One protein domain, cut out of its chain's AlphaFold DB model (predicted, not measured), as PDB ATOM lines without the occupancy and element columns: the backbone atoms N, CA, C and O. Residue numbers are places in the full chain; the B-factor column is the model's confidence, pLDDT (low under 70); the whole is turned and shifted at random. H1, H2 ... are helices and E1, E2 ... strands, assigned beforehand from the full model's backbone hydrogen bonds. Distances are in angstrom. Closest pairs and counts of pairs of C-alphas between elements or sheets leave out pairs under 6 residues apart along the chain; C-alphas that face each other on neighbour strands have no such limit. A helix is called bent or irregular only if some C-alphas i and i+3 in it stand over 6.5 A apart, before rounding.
ATOM      1  N   TYR A  88     -12.965 180.923 104.330       47.16
ATOM      2  CA  TYR A  88     -12.007 180.245 103.465       47.16
ATOM      3  C   TYR A  88     -11.119 181.277 102.762       47.16
ATOM      4  O   TYR A  88     -11.592 182.309 102.296       47.16
ATOM      5  N   VAL A  89      -9.815 180.997 102.706       47.06
ATOM      6  CA  VAL A  89      -8.786 181.886 102.149       47.06
ATOM      7  C   VAL A  89      -8.330 181.316 100.806       47.06
ATOM      8  O   VAL A  89      -7.644 180.296 100.775       47.06
ATOM      9  N   GLY A  90      -8.719 181.951  99.700       52.56
ATOM     10  CA  GLY A  90      -8.229 181.620  98.357       52.56
ATOM     11  C   GLY A  90      -6.934 182.368  98.021       52.56
ATOM     12  O   GLY A  90      -6.803 183.545  98.348       52.56
ATOM     13  N   GLN A  91      -5.980 181.701  97.365       56.06
ATOM     14  CA  GLN A  91      -4.714 182.292  96.906       56.06
ATOM     15  C   GLN A  91      -4.636 182.341  95.378       56.06
ATOM     16  O   GLN A  91      -5.093 181.421  94.700       56.06
ATOM     17  N   TYR A  92      -3.998 183.388  94.846       58.41
ATOM     18  CA  TYR A  92      -3.646 183.519  93.428       58.41
ATOM     19  C   TYR A  92      -2.431 182.618  93.119       58.41
ATOM     20  O   TYR A  92      -1.289 183.067  93.148       58.41
ATOM     21  N   ASN A  93      -2.660 181.323  92.883       73.31
ATOM     22  CA  ASN A  93      -1.654 180.432  92.296       73.31
ATOM     23  C   ASN A  93      -1.898 180.365  90.777       73.31
ATOM     24  O   ASN A  93      -3.008 180.053  90.344       73.31
ATOM     25  N   SER A  94      -0.880 180.640  89.960       77.81
ATOM     26  CA  SER A  94      -0.964 180.511  88.499       77.81
ATOM     27  C   SER A  94      -1.387 179.104  88.054       77.81
ATOM     28  O   SER A  94      -2.137 178.967  87.092       77.81
ATOM     29  N   GLU A  95      -0.990 178.061  88.791       84.00
ATOM     30  CA  GLU A  95      -1.410 176.676  88.535       84.00
ATOM     31  C   GLU A  95      -2.918 176.478  88.752       84.00
ATOM     32  O   GLU A  95      -3.572 175.750  88.007       84.00
ATOM     33  N   HIS A  96      -3.499 177.158  89.744       83.38
ATOM     34  CA  HIS A  96      -4.941 177.124  89.987       83.38
ATOM     35  C   HIS A  96      -5.724 177.816  88.877       83.38
ATOM     36  O   HIS A  96      -6.738 177.292  88.426       83.38
ATOM     37  N   ILE A  97      -5.245 178.969  88.410       84.69
ATOM     38  CA  ILE A  97      -5.869 179.683  87.289       84.69
ATOM     39  C   ILE A  97      -5.813 178.818  86.025       84.69
ATOM     40  O   ILE A  97      -6.812 178.702  85.320       84.69
ATOM     41  N   SER A  98      -4.684 178.147  85.781       90.00
ATOM     42  CA  SER A  98      -4.544 177.189  84.679       90.00
ATOM     43  C   SER A  98      -5.473 175.978  84.836       90.00
ATOM     44  O   SER A  98      -6.088 175.552  83.858       90.00
ATOM     45  N   SER A  99      -5.670 175.481  86.061       92.25
ATOM     46  CA  SER A  99      -6.596 174.376  86.351       92.25
ATOM     47  C   SER A  99      -8.056 174.770  86.113       92.25
ATOM     48  O   SER A  99      -8.799 174.023  85.482       92.25
ATOM     49  N   LEU A 100      -8.464 175.964  86.558       91.81
ATOM     50  CA  LEU A 100      -9.795 176.511  86.289       91.81
ATOM     51  C   LEU A 100     -10.001 176.745  84.790       91.81
ATOM     52  O   LEU A 100     -10.987 176.279  84.228       91.81
ATOM     53  N   SER A 101      -9.043 177.381  84.116       92.38
ATOM     54  CA  SER A 101      -9.099 177.582  82.667       92.38
ATOM     55  C   SER A 101      -9.243 176.254  81.920       92.38
ATOM     56  O   SER A 101     -10.120 176.122  81.067       92.38
ATOM     57  N   THR A 102      -8.468 175.236  82.301       94.50
ATOM     58  CA  THR A 102      -8.564 173.880  81.742       94.50
ATOM     59  C   THR A 102      -9.935 173.256  82.001       94.50
ATOM     60  O   THR A 102     -10.523 172.684  81.087       94.50
ATOM     61  N   LEU A 103     -10.491 173.395  83.210       94.69
ATOM     62  CA  LEU A 103     -11.821 172.885  83.555       94.69
ATOM     63  C   LEU A 103     -12.911 173.474  82.644       94.69
ATOM     64  O   LEU A 103     -13.701 172.723  82.069       94.69
ATOM     65  N   PHE A 104     -12.945 174.800  82.501       94.88
ATOM     66  CA  PHE A 104     -13.952 175.504  81.698       94.88
ATOM     67  C   PHE A 104     -13.730 175.323  80.188       94.88
ATOM     68  O   PHE A 104     -14.699 175.222  79.434       94.88
ATOM     69  N   THR A 105     -12.479 175.190  79.743       93.88
ATOM     70  CA  THR A 105     -12.157 174.853  78.347       93.88
ATOM     71  C   THR A 105     -12.613 173.434  78.013       93.88
ATOM     72  O   THR A 105     -13.326 173.236  77.035       93.88
ATOM     73  N   ASN A 106     -12.297 172.454  78.865       93.81
ATOM     74  CA  ASN A 106     -12.721 171.064  78.684       93.81
ATOM     75  C   ASN A 106     -14.240 170.914  78.751       93.81
ATOM     76  O   ASN A 106     -14.810 170.091  78.039       93.81
ATOM     77  N   CYS A 107     -14.902 171.706  79.593       93.50
ATOM     78  CA  CYS A 107     -16.355 171.771  79.640       93.50
ATOM     79  C   CYS A 107     -16.957 172.150  78.274       93.50
ATOM     80  O   CYS A 107     -17.940 171.534  77.871       93.50
ATOM     81  N   ALA A 108     -16.341 173.091  77.547       90.69
ATOM     82  CA  ALA A 108     -16.773 173.479  76.206       90.69
ATOM     83  C   ALA A 108     -16.389 172.461  75.121       90.69
ATOM     84  O   ALA A 108     -17.202 172.162  74.257       90.69
ATOM     85  N   THR A 109     -15.158 171.937  75.145       91.25
ATOM     86  CA  THR A 109     -14.621 171.110  74.046       91.25
ATOM     87  C   THR A 109     -15.022 169.643  74.120       91.25
ATOM     88  O   THR A 109     -15.221 169.013  73.088       91.25
ATOM     89  N   SER A 110     -15.112 169.075  75.325       87.31
ATOM     90  CA  SER A 110     -15.391 167.645  75.522       87.31
ATOM     91  C   SER A 110     -16.834 167.355  75.919       87.31
ATOM     92  O   SER A 110     -17.205 166.189  76.024       87.31
ATOM     93  N   CYS A 111     -17.614 168.391  76.250       83.69
ATOM     94  CA  CYS A 111     -18.958 168.303  76.834       83.69
ATOM     95  C   CYS A 111     -19.067 167.444  78.117       83.69
ATOM     96  O   CYS A 111     -20.143 167.354  78.703       83.69
ATOM     97  N   LYS A 112     -17.966 166.860  78.619       75.75
ATOM     98  CA  LYS A 112     -17.937 165.893  79.731       75.75
ATOM     99  C   LYS A 112     -18.456 166.467  81.052       75.75
ATOM    100  O   LYS A 112     -18.959 165.732  81.893       75.75
ATOM    101  N   ASN A 113     -18.343 167.783  81.215       79.25
ATOM    102  CA  ASN A 113     -18.776 168.510  82.409       79.25
ATOM    103  C   ASN A 113     -19.932 169.477  82.124       79.25
ATOM    104  O   ASN A 113     -20.226 170.323  82.967       79.25
ATOM    105  N   LEU A 114     -20.557 169.399  80.948       85.50
ATOM    106  CA  LEU A 114     -21.674 170.262  80.596       85.50
ATOM    107  C   LEU A 114     -22.964 169.680  81.191       85.50
ATOM    108  O   LEU A 114     -23.364 168.562  80.876       85.50
ATOM    109  N   LYS A 115     -23.622 170.434  82.069       86.50
ATOM    110  CA  LYS A 115     -24.886 170.072  82.713       86.50
ATOM    111  C   LYS A 115     -25.990 171.022  82.269       86.50
ATOM    112  O   LYS A 115     -25.850 172.241  82.367       86.50
ATOM    113  N   LEU A 116     -27.115 170.460  81.837       80.50
ATOM    114  CA  LEU A 116     -28.331 171.227  81.594       80.50
ATOM    115  C   LEU A 116     -29.005 171.527  82.937       80.50
ATOM    116  O   LEU A 116     -29.550 170.631  83.576       80.50
ATOM    117  N   THR A 117     -28.959 172.781  83.371       77.12
ATOM    118  CA  THR A 117     -29.551 173.233  84.632       77.12
ATOM    119  C   THR A 117     -30.584 174.306  84.321       77.12
ATOM    120  O   THR A 117     -30.254 175.331  83.732       77.12
ATOM    121  N   ALA A 118     -31.852 174.051  84.661       74.81
ATOM    122  CA  ALA A 118     -32.974 174.950  84.356       74.81
ATOM    123  C   ALA A 118     -33.057 175.379  82.869       74.81
ATOM    124  O   ALA A 118     -33.403 176.514  82.560       74.81
ATOM    125  N   GLY A 119     -32.728 174.469  81.942       73.56
ATOM    126  CA  GLY A 119     -32.774 174.738  80.498       73.56
ATOM    127  C   GLY A 119     -31.560 175.484  79.933       73.56
ATOM    128  O   GLY A 119     -31.527 175.733  78.732       73.56
ATOM    129  N   VAL A 120     -30.553 175.797  80.756       76.31
ATOM    130  CA  VAL A 120     -29.299 176.433  80.328       76.31
ATOM    131  C   VAL A 120     -28.142 175.450  80.489       76.31
ATOM    132  O   VAL A 120     -28.017 174.778  81.517       76.31
ATOM    133  N   TYR A 121     -27.291 175.345  79.471       82.75
ATOM    134  CA  TYR A 121     -26.070 174.549  79.549       82.75
ATOM    135  C   TYR A 121     -25.021 175.287  80.383       82.75
ATOM    136  O   TYR A 121     -24.630 176.408  80.068       82.75
ATOM    137  N   THR A 122     -24.568 174.658  81.463       90.25
ATOM    138  CA  THR A 122     -23.575 175.216  82.392       90.25
ATOM    139  C   THR A 122     -22.494 174.186  82.681       90.25
ATOM    140  O   THR A 122     -22.723 172.989  82.532       90.25
ATOM    141  N   CYS A 123     -21.310 174.621  83.100       92.56
ATOM    142  CA  CYS A 123     -20.291 173.687  83.574       92.56
ATOM    143  C   CYS A 123     -20.643 173.123  84.952       92.56
ATOM    144  O   CYS A 123     -21.366 173.747  85.724       92.56
ATOM    145  N   ASP A 124     -20.109 171.949  85.283       92.12
ATOM    146  CA  ASP A 124     -20.334 171.323  86.582       92.12
ATOM    147  C   ASP A 124     -19.810 172.198  87.734       92.12
ATOM    148  O   ASP A 124     -18.610 172.250  88.020       92.12
ATOM    149  N   PHE A 125     -20.737 172.865  88.425       90.56
ATOM    150  CA  PHE A 125     -20.438 173.747  89.549       90.56
ATOM    151  C   PHE A 125     -19.711 173.018  90.688       90.56
ATOM    152  O   PHE A 125     -18.823 173.590  91.318       90.56
ATOM    153  N   LEU A 126     -20.007 171.732  90.921       88.44
ATOM    154  CA  LEU A 126     -19.314 170.946  91.947       88.44
ATOM    155  C   LEU A 126     -17.857 170.670  91.561       88.44
ATOM    156  O   LEU A 126     -16.971 170.745  92.411       88.44
ATOM    157  N   ALA A 127     -17.589 170.387  90.282       90.69
ATOM    158  CA  ALA A 127     -16.224 170.211  89.787       90.69
ATOM    159  C   ALA A 127     -15.413 171.511  89.911       90.69
ATOM    160  O   ALA A 127     -14.243 171.476  90.297       90.69
ATOM    161  N   TYR A 128     -16.054 172.657  89.665       92.12
ATOM    162  CA  TYR A 128     -15.479 173.977  89.915       92.12
ATOM    163  C   TYR A 128     -15.127 174.182  91.395       92.12
ATOM    164  O   TYR A 128     -13.973 174.482  91.700       92.12
ATOM    165  N   LEU A 129     -16.066 173.943  92.318       88.00
ATOM    166  CA  LEU A 129     -15.812 174.082  93.758       88.00
ATOM    167  C   LEU A 129     -14.687 173.158  94.246       88.00
ATOM    168  O   LEU A 129     -13.832 173.590  95.017       88.00
ATOM    169  N   ASN A 130     -14.637 171.914  93.761       88.75
ATOM    170  CA  ASN A 130     -13.565 170.971  94.095       88.75
ATOM    171  C   ASN A 130     -12.198 171.439  93.576       88.75
ATOM    172  O   ASN A 130     -11.201 171.330  94.289       88.75
ATOM    173  N   THR A 131     -12.152 171.982  92.356       88.56
ATOM    174  CA  THR A 131     -10.928 172.542  91.757       88.56
ATOM    175  C   THR A 131     -10.453 173.775  92.524       88.56
ATOM    176  O   THR A 131      -9.257 173.979  92.696       88.56
ATOM    177  N   LEU A 132     -11.385 174.581  93.030       84.75
ATOM    178  CA  LEU A 132     -11.072 175.783  93.794       84.75
ATOM    179  C   LEU A 132     -10.644 175.458  95.240       84.75
ATOM    180  O   LEU A 132      -9.774 176.128  95.797       84.75
ATOM    181  N   GLY A 133     -11.214 174.402  95.833       80.31
ATOM    182  CA  GLY A 133     -10.938 173.951  97.200       80.31
ATOM    183  C   GLY A 133      -9.698 173.063  97.375       80.31
ATOM    184  O   GLY A 133      -9.227 172.912  98.502       80.31
ATOM    185  N   SER A 134      -9.139 172.489  96.305       76.56
ATOM    186  CA  SER A 134      -7.987 171.569  96.367       76.56
ATOM    187  C   SER A 134      -6.631 172.251  96.631       76.56
ATOM    188  O   SER A 134      -5.620 171.572  96.826       76.56
ATOM    189  N   GLY A 135      -6.597 173.584  96.708       64.25
ATOM    190  CA  GLY A 135      -5.381 174.352  96.976       64.25
ATOM    191  C   GLY A 135      -4.814 174.149  98.371       64.25
ATOM    192  O   GLY A 135      -5.471 174.422  99.377       64.25
ATOM    193  N   LYS A 136      -3.542 173.751  98.448       58.56
ATOM    194  CA  LYS A 136      -2.786 173.760  99.706       58.56
ATOM    195  C   LYS A 136      -2.692 175.194 100.249       58.56
ATOM    196  O   LYS A 136      -2.222 176.095  99.562       58.56
ATOM    197  N   ARG A 137      -3.103 175.398 101.507       55.41
ATOM    198  CA  ARG A 137      -3.018 176.686 102.219       55.41
ATOM    199  C   ARG A 137      -1.548 177.079 102.429       55.41
ATOM    200  O   ARG A 137      -0.898 176.507 103.301       55.41
ATOM    201  N   ASN A 138      -1.014 178.059 101.696       53.78
ATOM    202  CA  ASN A 138       0.312 178.609 102.015       53.78
ATOM    203  C   ASN A 138       0.193 179.709 103.078       53.78
ATOM    204  O   ASN A 138      -0.169 180.845 102.800       53.78
ATOM    205  N   LEU A 139       0.512 179.371 104.321       56.34
ATOM    206  CA  LEU A 139       0.157 180.140 105.518       56.34
ATOM    207  C   LEU A 139       0.816 181.513 105.710       56.34
ATOM    208  O   LEU A 139       0.496 182.156 106.703       56.34
ATOM    209  N   LYS A 140       1.741 181.978 104.859       52.59
ATOM    210  CA  LYS A 140       2.610 183.084 105.290       52.59
ATOM    211  C   LYS A 140       2.232 184.497 104.844       52.59
ATOM    212  O   LYS A 140       2.311 185.346 105.717       52.59
ATOM    213  N   HIS A 141       1.846 184.822 103.607       50.91
ATOM    214  CA  HIS A 141       1.745 186.246 103.186       50.91
ATOM    215  C   HIS A 141       0.615 186.538 102.157       50.91
ATOM    216  O   HIS A 141       0.802 187.329 101.238       50.91
ATOM    217  N   SER A 142      -0.557 185.897 102.245       47.62
ATOM    218  CA  SER A 142      -1.571 186.002 101.176       47.62
ATOM    219  C   SER A 142      -2.623 187.098 101.359       47.62
ATOM    220  O   SER A 142      -3.257 187.196 102.406       47.62
ATOM    221  N   ILE A 143      -2.875 187.823 100.267       46.41
ATOM    222  CA  ILE A 143      -4.056 188.663 100.035       46.41
ATOM    223  C   ILE A 143      -5.307 187.770 100.098       46.41
ATOM    224  O   ILE A 143      -5.397 186.787  99.362       46.41
ATOM    225  N   SER A 144      -6.242 188.084 100.998       51.44
ATOM    226  CA  SER A 144      -7.495 187.343 101.186       51.44
ATOM    227  C   SER A 144      -8.612 187.908 100.314       51.44
ATOM    228  O   SER A 144      -8.844 189.118 100.325       51.44
ATOM    229  N   TRP A 145      -9.355 187.033  99.641       58.84
ATOM    230  CA  TRP A 145     -10.592 187.385  98.943       58.84
ATOM    231  C   TRP A 145     -11.790 186.856  99.729       58.84
ATOM    232  O   TRP A 145     -11.697 185.808 100.370       58.84
ATOM    233  N   ASP A 146     -12.904 187.583  99.684       61.38
ATOM    234  CA  ASP A 146     -14.161 187.122 100.262       61.38
ATOM    235  C   ASP A 146     -14.692 185.922  99.462       61.38
ATOM    236  O   ASP A 146     -14.979 186.032  98.271       61.38
ATOM    237  N   MET A 147     -14.795 184.779 100.136       69.06
ATOM    238  CA  MET A 147     -15.303 183.511  99.605       69.06
ATOM    239  C   MET A 147     -16.790 183.319  99.926       69.06
ATOM    240  O   MET A 147     -17.269 182.189 100.024       69.06
ATOM    241  N   SER A 148     -17.524 184.413 100.130       73.69
ATOM    242  CA  SER A 148     -18.978 184.369 100.216       73.69
ATOM    243  C   SER A 148     -19.574 183.672  98.987       73.69
ATOM    244  O   SER A 148     -19.038 183.728  97.877       73.69
ATOM    245  N   GLU A 149     -20.692 182.980  99.200       71.81
ATOM    246  CA  GLU A 149     -21.395 182.209  98.169       71.81
ATOM    247  C   GLU A 149     -21.665 183.044  96.906       71.81
ATOM    248  O   GLU A 149     -21.438 182.589  95.784       71.81
ATOM    249  N   GLU A 150     -22.035 184.312  97.097       71.00
ATOM    250  CA  GLU A 150     -22.266 185.285  96.031       71.00
ATOM    251  C   GLU A 150     -21.011 185.531  95.174       71.00
ATOM    252  O   GLU A 150     -21.083 185.551  93.944       71.00
ATOM    253  N   LYS A 151     -19.831 185.658  95.799       75.69
ATOM    254  CA  LYS A 151     -18.559 185.865  95.087       75.69
ATOM    255  C   LYS A 151     -18.083 184.607  94.375       75.69
ATOM    256  O   LYS A 151     -17.573 184.702  93.259       75.69
ATOM    257  N   LEU A 152     -18.288 183.436  94.976       81.12
ATOM    258  CA  LEU A 152     -17.957 182.151  94.359       81.12
ATOM    259  C   LEU A 152     -18.775 181.894  93.097       81.12
ATOM    260  O   LEU A 152     -18.215 181.479  92.079       81.12
ATOM    261  N   TYR A 153     -20.077 182.168  93.162       83.81
ATOM    262  CA  TYR A 153     -20.961 182.048  92.014       83.81
ATOM    263  C   TYR A 153     -20.667 183.117  90.955       83.81
ATOM    264  O   TYR A 153     -20.593 182.797  89.771       83.81
ATOM    265  N   GLY A 154     -20.394 184.361  91.361       80.06
ATOM    266  CA  GLY A 154     -19.959 185.417  90.443       80.06
ATOM    267  C   GLY A 154     -18.682 185.048  89.678       80.06
ATOM    268  O   GLY A 154     -18.614 185.226  88.464       80.06
ATOM    269  N   LEU A 155     -17.693 184.456  90.356       84.25
ATOM    270  CA  LEU A 155     -16.468 183.970  89.718       84.25
ATOM    271  C   LEU A 155     -16.738 182.778  88.784       84.25
ATOM    272  O   LEU A 155     -16.163 182.712  87.700       84.25
ATOM    273  N   PHE A 156     -17.642 181.866  89.153       90.19
ATOM    274  CA  PHE A 156     -18.076 180.784  88.266       90.19
ATOM    275  C   PHE A 156     -18.709 181.324  86.980       90.19
ATOM    276  O   PHE A 156     -18.333 180.897  85.890       90.19
ATOM    277  N   LEU A 157     -19.632 182.284  87.102       87.56
ATOM    278  CA  LEU A 157     -20.257 182.936  85.953       87.56
ATOM    279  C   LEU A 157     -19.223 183.653  85.092       87.56
ATOM    280  O   LEU A 157     -19.269 183.520  83.875       87.56
ATOM    281  N   TYR A 158     -18.256 184.344  85.701       86.06
ATOM    282  CA  TYR A 158     -17.155 184.963  84.966       86.06
ATOM    283  C   TYR A 158     -16.430 183.940  84.081       86.06
ATOM    284  O   TYR A 158     -16.321 184.148  82.877       86.06
ATOM    285  N   TRP A 159     -16.001 182.802  84.630       89.19
ATOM    286  CA  TRP A 159     -15.309 181.774  83.847       89.19
ATOM    287  C   TRP A 159     -16.201 181.114  82.791       89.19
ATOM    288  O   TRP A 159     -15.764 180.906  81.657       89.19
ATOM    289  N   LEU A 160     -17.456 180.820  83.137       90.44
ATOM    290  CA  LEU A 160     -18.434 180.265  82.204       90.44
ATOM    291  C   LEU A 160     -18.614 181.190  80.994       90.44
ATOM    292  O   LEU A 160     -18.579 180.741  79.849       90.44
ATOM    293  N   CYS A 161     -18.764 182.483  81.259       87.00
ATOM    294  CA  CYS A 161     -19.007 183.503  80.257       87.00
ATOM    295  C   CYS A 161     -17.756 183.841  79.449       87.00
ATOM    296  O   CYS A 161     -17.847 183.948  78.237       87.00
ATOM    297  N   HIS A 162     -16.584 183.958  80.069       84.31
ATOM    298  CA  HIS A 162     -15.363 184.367  79.366       84.31
ATOM    299  C   HIS A 162     -14.623 183.236  78.662       84.31
ATOM    300  O   HIS A 162     -13.897 183.501  77.710       84.31
ATOM    301  N   VAL A 163     -14.768 181.994  79.122       90.56
ATOM    302  CA  VAL A 163     -13.978 180.870  78.601       90.56
ATOM    303  C   VAL A 163     -14.866 179.854  77.909       90.56
ATOM    304  O   VAL A 163     -14.684 179.580  76.725       90.56
ATOM    305  N   THR A 164     -15.848 179.301  78.619       90.81
ATOM    306  CA  THR A 164     -16.654 178.207  78.064       90.81
ATOM    307  C   THR A 164     -17.569 178.684  76.947       90.81
ATOM    308  O   THR A 164     -17.636 178.043  75.903       90.81
ATOM    309  N   TRP A 165     -18.273 179.800  77.138       86.88
ATOM    310  CA  TRP A 165     -19.294 180.240  76.192       86.88
ATOM    311  C   TRP A 165     -18.764 180.639  74.806       86.88
ATOM    312  O   TRP A 165     -19.295 180.134  73.815       86.88
ATOM    313  N   PRO A 166     -17.710 181.473  74.674       85.06
ATOM    314  CA  PRO A 166     -17.121 181.786  73.377       85.06
ATOM    315  C   PRO A 166     -16.659 180.523  72.657       85.06
ATOM    316  O   PRO A 166     -16.932 180.366  71.470       85.06
ATOM    317  N   LYS A 167     -16.051 179.582  73.394       90.06
ATOM    318  CA  LYS A 167     -15.588 178.316  72.827       90.06
ATOM    319  C   LYS A 167     -16.745 177.425  72.369       90.06
ATOM    320  O   LYS A 167     -16.649 176.820  71.309       90.06
ATOM    321  N   LEU A 168     -17.849 177.372  73.117       86.94
ATOM    322  CA  LEU A 168     -19.060 176.656  72.702       86.94
ATOM    323  C   LEU A 168     -19.652 177.228  71.408       86.94
ATOM    324  O   LEU A 168     -20.014 176.443  70.535       86.94
ATOM    325  N   ARG A 169     -19.713 178.562  71.265       85.50
ATOM    326  CA  ARG A 169     -20.170 179.223  70.026       85.50
ATOM    327  C   ARG A 169     -19.254 178.933  68.842       85.50
ATOM    328  O   ARG A 169     -19.740 178.612  67.766       85.50
ATOM    329  N   GLU A 170     -17.941 179.015  69.048       87.31
ATOM    330  CA  GLU A 170     -16.943 178.717  68.013       87.31
ATOM    331  C   GLU A 170     -17.063 177.272  67.508       87.31
ATOM    332  O   GLU A 170     -16.962 177.025  66.312       87.31
ATOM    333  N   LEU A 171     -17.310 176.320  68.415       87.12
ATOM    334  CA  LEU A 171     -17.472 174.904  68.076       87.12
ATOM    335  C   LEU A 171     -18.822 174.577  67.423       87.12
ATOM    336  O   LEU A 171     -18.935 173.544  66.772       87.12
ATOM    337  N   ASN A 172     -19.838 175.427  67.594       83.38
ATOM    338  CA  ASN A 172     -21.204 175.183  67.125       83.38
ATOM    339  C   ASN A 172     -21.772 176.419  66.401       83.38
ATOM    340  O   ASN A 172     -22.769 176.997  66.853       83.38
ATOM    341  N   PRO A 173     -21.147 176.857  65.291       84.94
ATOM    342  CA  PRO A 173     -21.614 178.023  64.556       84.94
ATOM    343  C   PRO A 173     -23.039 177.788  64.033       84.94
ATOM    344  O   PRO A 173     -23.304 176.807  63.340       84.94
ATOM    345  N   GLY A 174     -23.957 178.701  64.358       79.69
ATOM    346  CA  GLY A 174     -25.344 178.680  63.880       79.69
ATOM    347  C   GLY A 174     -26.378 178.060  64.827       79.69
ATOM    348  O   GLY A 174     -27.566 178.092  64.499       79.69
ATOM    349  N   ASP A 175     -25.997 177.533  66.000       78.44
ATOM    350  CA  ASP A 175     -26.998 177.191  67.022       78.44
ATOM    351  C   ASP A 175     -27.481 178.467  67.727       78.44
ATOM    352  O   ASP A 175     -26.842 178.964  68.650       78.44
ATOM    353  N   ILE A 176     -28.657 178.955  67.325       67.56
ATOM    354  CA  ILE A 176     -29.312 180.159  67.872       67.56
ATOM    355  C   ILE A 176     -29.472 180.097  69.403       67.56
ATOM    356  O   ILE A 176     -29.523 181.123  70.081       67.56
ATOM    357  N   ARG A 177     -29.533 178.898  70.002       67.56
ATOM    358  CA  ARG A 177     -29.613 178.755  71.469       67.56
ATOM    359  C   ARG A 177     -28.312 179.180  72.145       67.56
ATOM    360  O   ARG A 177     -28.346 179.642  73.283       67.56
ATOM    361  N   LEU A 178     -27.189 179.039  71.442       71.31
ATOM    362  CA  LEU A 178     -25.875 179.501  71.869       71.31
ATOM    363  C   LEU A 178     -25.629 180.988  71.569       71.31
ATOM    364  O   LEU A 178     -24.567 181.507  71.897       71.31
ATOM    365  N   ASP A 179     -26.603 181.704  71.013       66.06
ATOM    366  CA  ASP A 179     -26.531 183.163  70.893       66.06
ATOM    367  C   ASP A 179     -27.111 183.870  72.129       66.06
ATOM    368  O   ASP A 179     -26.847 185.049  72.361       66.06
ATOM    369  N   ILE A 180     -27.853 183.146  72.979       63.12
ATOM    370  CA  ILE A 180     -28.572 183.710  74.129       63.12
ATOM    371  C   ILE A 180     -28.197 182.952  75.415       63.12
ATOM    372  O   ILE A 180     -28.956 182.117  75.910       63.12
ATOM    373  N   MET A 181     -27.038 183.262  76.017       72.19
ATOM    374  CA  MET A 181     -26.758 182.815  77.392       72.19
ATOM    375  C   MET A 181     -27.389 183.789  78.382       72.19
ATOM    376  O   MET A 181     -26.850 184.859  78.652       72.19
ATOM    377  N   ILE A 182     -28.497 183.378  78.996       70.69
ATOM    378  CA  ILE A 182     -29.244 184.187  79.978       70.69
ATOM    379  C   ILE A 182     -28.389 184.546  81.211       70.69
ATOM    380  O   ILE A 182     -28.647 185.542  81.882       70.69
ATOM    381  N   LEU A 183     -27.367 183.741  81.517       79.31
ATOM    382  CA  LEU A 183     -26.512 183.918  82.693       79.31
ATOM    383  C   LEU A 183     -25.351 184.899  82.485       79.31
ATOM    384  O   LEU A 183     -24.750 185.331  83.468       79.31
ATOM    385  N   CYS A 184     -25.018 185.238  81.237       80.44
ATOM    386  CA  CYS A 184     -23.888 186.114  80.956       80.44
ATOM    387  C   CYS A 184     -24.304 187.583  80.891       80.44
ATOM    388  O   CYS A 184     -25.411 187.886  80.439       80.44
ATOM    389  N   PRO A 185     -23.428 188.513  81.320       73.12
ATOM    390  CA  PRO A 185     -23.680 189.936  81.155       73.12
ATOM    391  C   PRO A 185     -23.955 190.243  79.685       73.12
ATOM    392  O   PRO A 185     -23.111 190.008  78.826       73.12
TER     393      PRO A 185
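Overview. This is residues 88 to 185 of the 445 residues of the protein "EGF-like domain-containing protein" of Paragonimus westermani (UniProt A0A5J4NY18). The two longest helices, H1 and H3, converge as a V towards their C-terminal ends, H2 runs back beside the first part of H1, and the small hairpin of E1 and E2 lies near the place where H1 and H3 meet. A long loop, residues 134 to 148, makes one end of the outline, and the short helix H4 lies near the other end. The printed part has 98 residues with four named helices and two named strands, in the order H1, E1, E2, H2, H3, H4; the sheet, order E1 - E2, is antiparallel and the class is mostly helix. The whole is compact, with a radius of gyration of the C-alphas of 14.6 A, and its outline is a rod that spans 50 by 23 by 19 A.

Along the chain. H1, residues 94 to 109, begins at C-alpha 94 (-0.964, 180.511, 88.499) and is 22.0 A long from first to last C-alpha. E1, residues 114 to 117, and E2, residues 120 to 123, follow. H2, residues 125 to 133, is 12.2 A long. H3, residues 149 to 171, is 31.2 A long and ends at C-alpha 171 (-17.472, 174.904, 68.076). It has a kink of 29 degrees near residue 161 and is irregular, but only just: C-alphas 162 and 165 are 6.52 A apart. H4, residues 176 to 179, ends at C-alpha 179 (-26.531, 183.163, 70.893).

Arrangement. H1 touches H3 at a steep tilt of 51 degrees, the same way; their closest C-alphas, Ala 108 and Thr 164, are 5.1 A apart. With residues 96 to 103 alone, H1 touches H2 at a shallow tilt of 15 degrees, opposite ways, closest at the C-alphas of Leu 100 and Thr 131, 6.9 A. E1 and E2 form an antiparallel hairpin, with N 115 and O 122 at 2.7 A and N 117 and O 120 at 2.9 A, both within hydrogen-bond range. The closest C-alphas of H1 and E2, Cys 107 and Cys 123, are 5.9 A apart. H2 and H3 are close but not clearly touching, closest at the C-alphas of Tyr 128 and Phe 156, 7.5 A. H3 touches H4 with residues 165 to 169 alone, closest at the C-alphas of Arg 169 and Leu 178, 6.0 A. H4 is apart from H1 and H2. Every O i to N i+4 pair is within hydrogen-bond range in H1 and H2, and 16 of 19 are in H3; H4 is too short for such a pair.

Size, cuts and confidence. The C-alphas of Lys 140 and Gly 174, the two farthest apart, are 50.2 A from each other. The printed part has no cut. The link from H2 to H3, 15 residues, is long, and the other links are tight. The mean pLDDT of the printed part is 78.3; residues 88 to 92, 135 to 147, 176 to 177 and 179 to 180 are under 70.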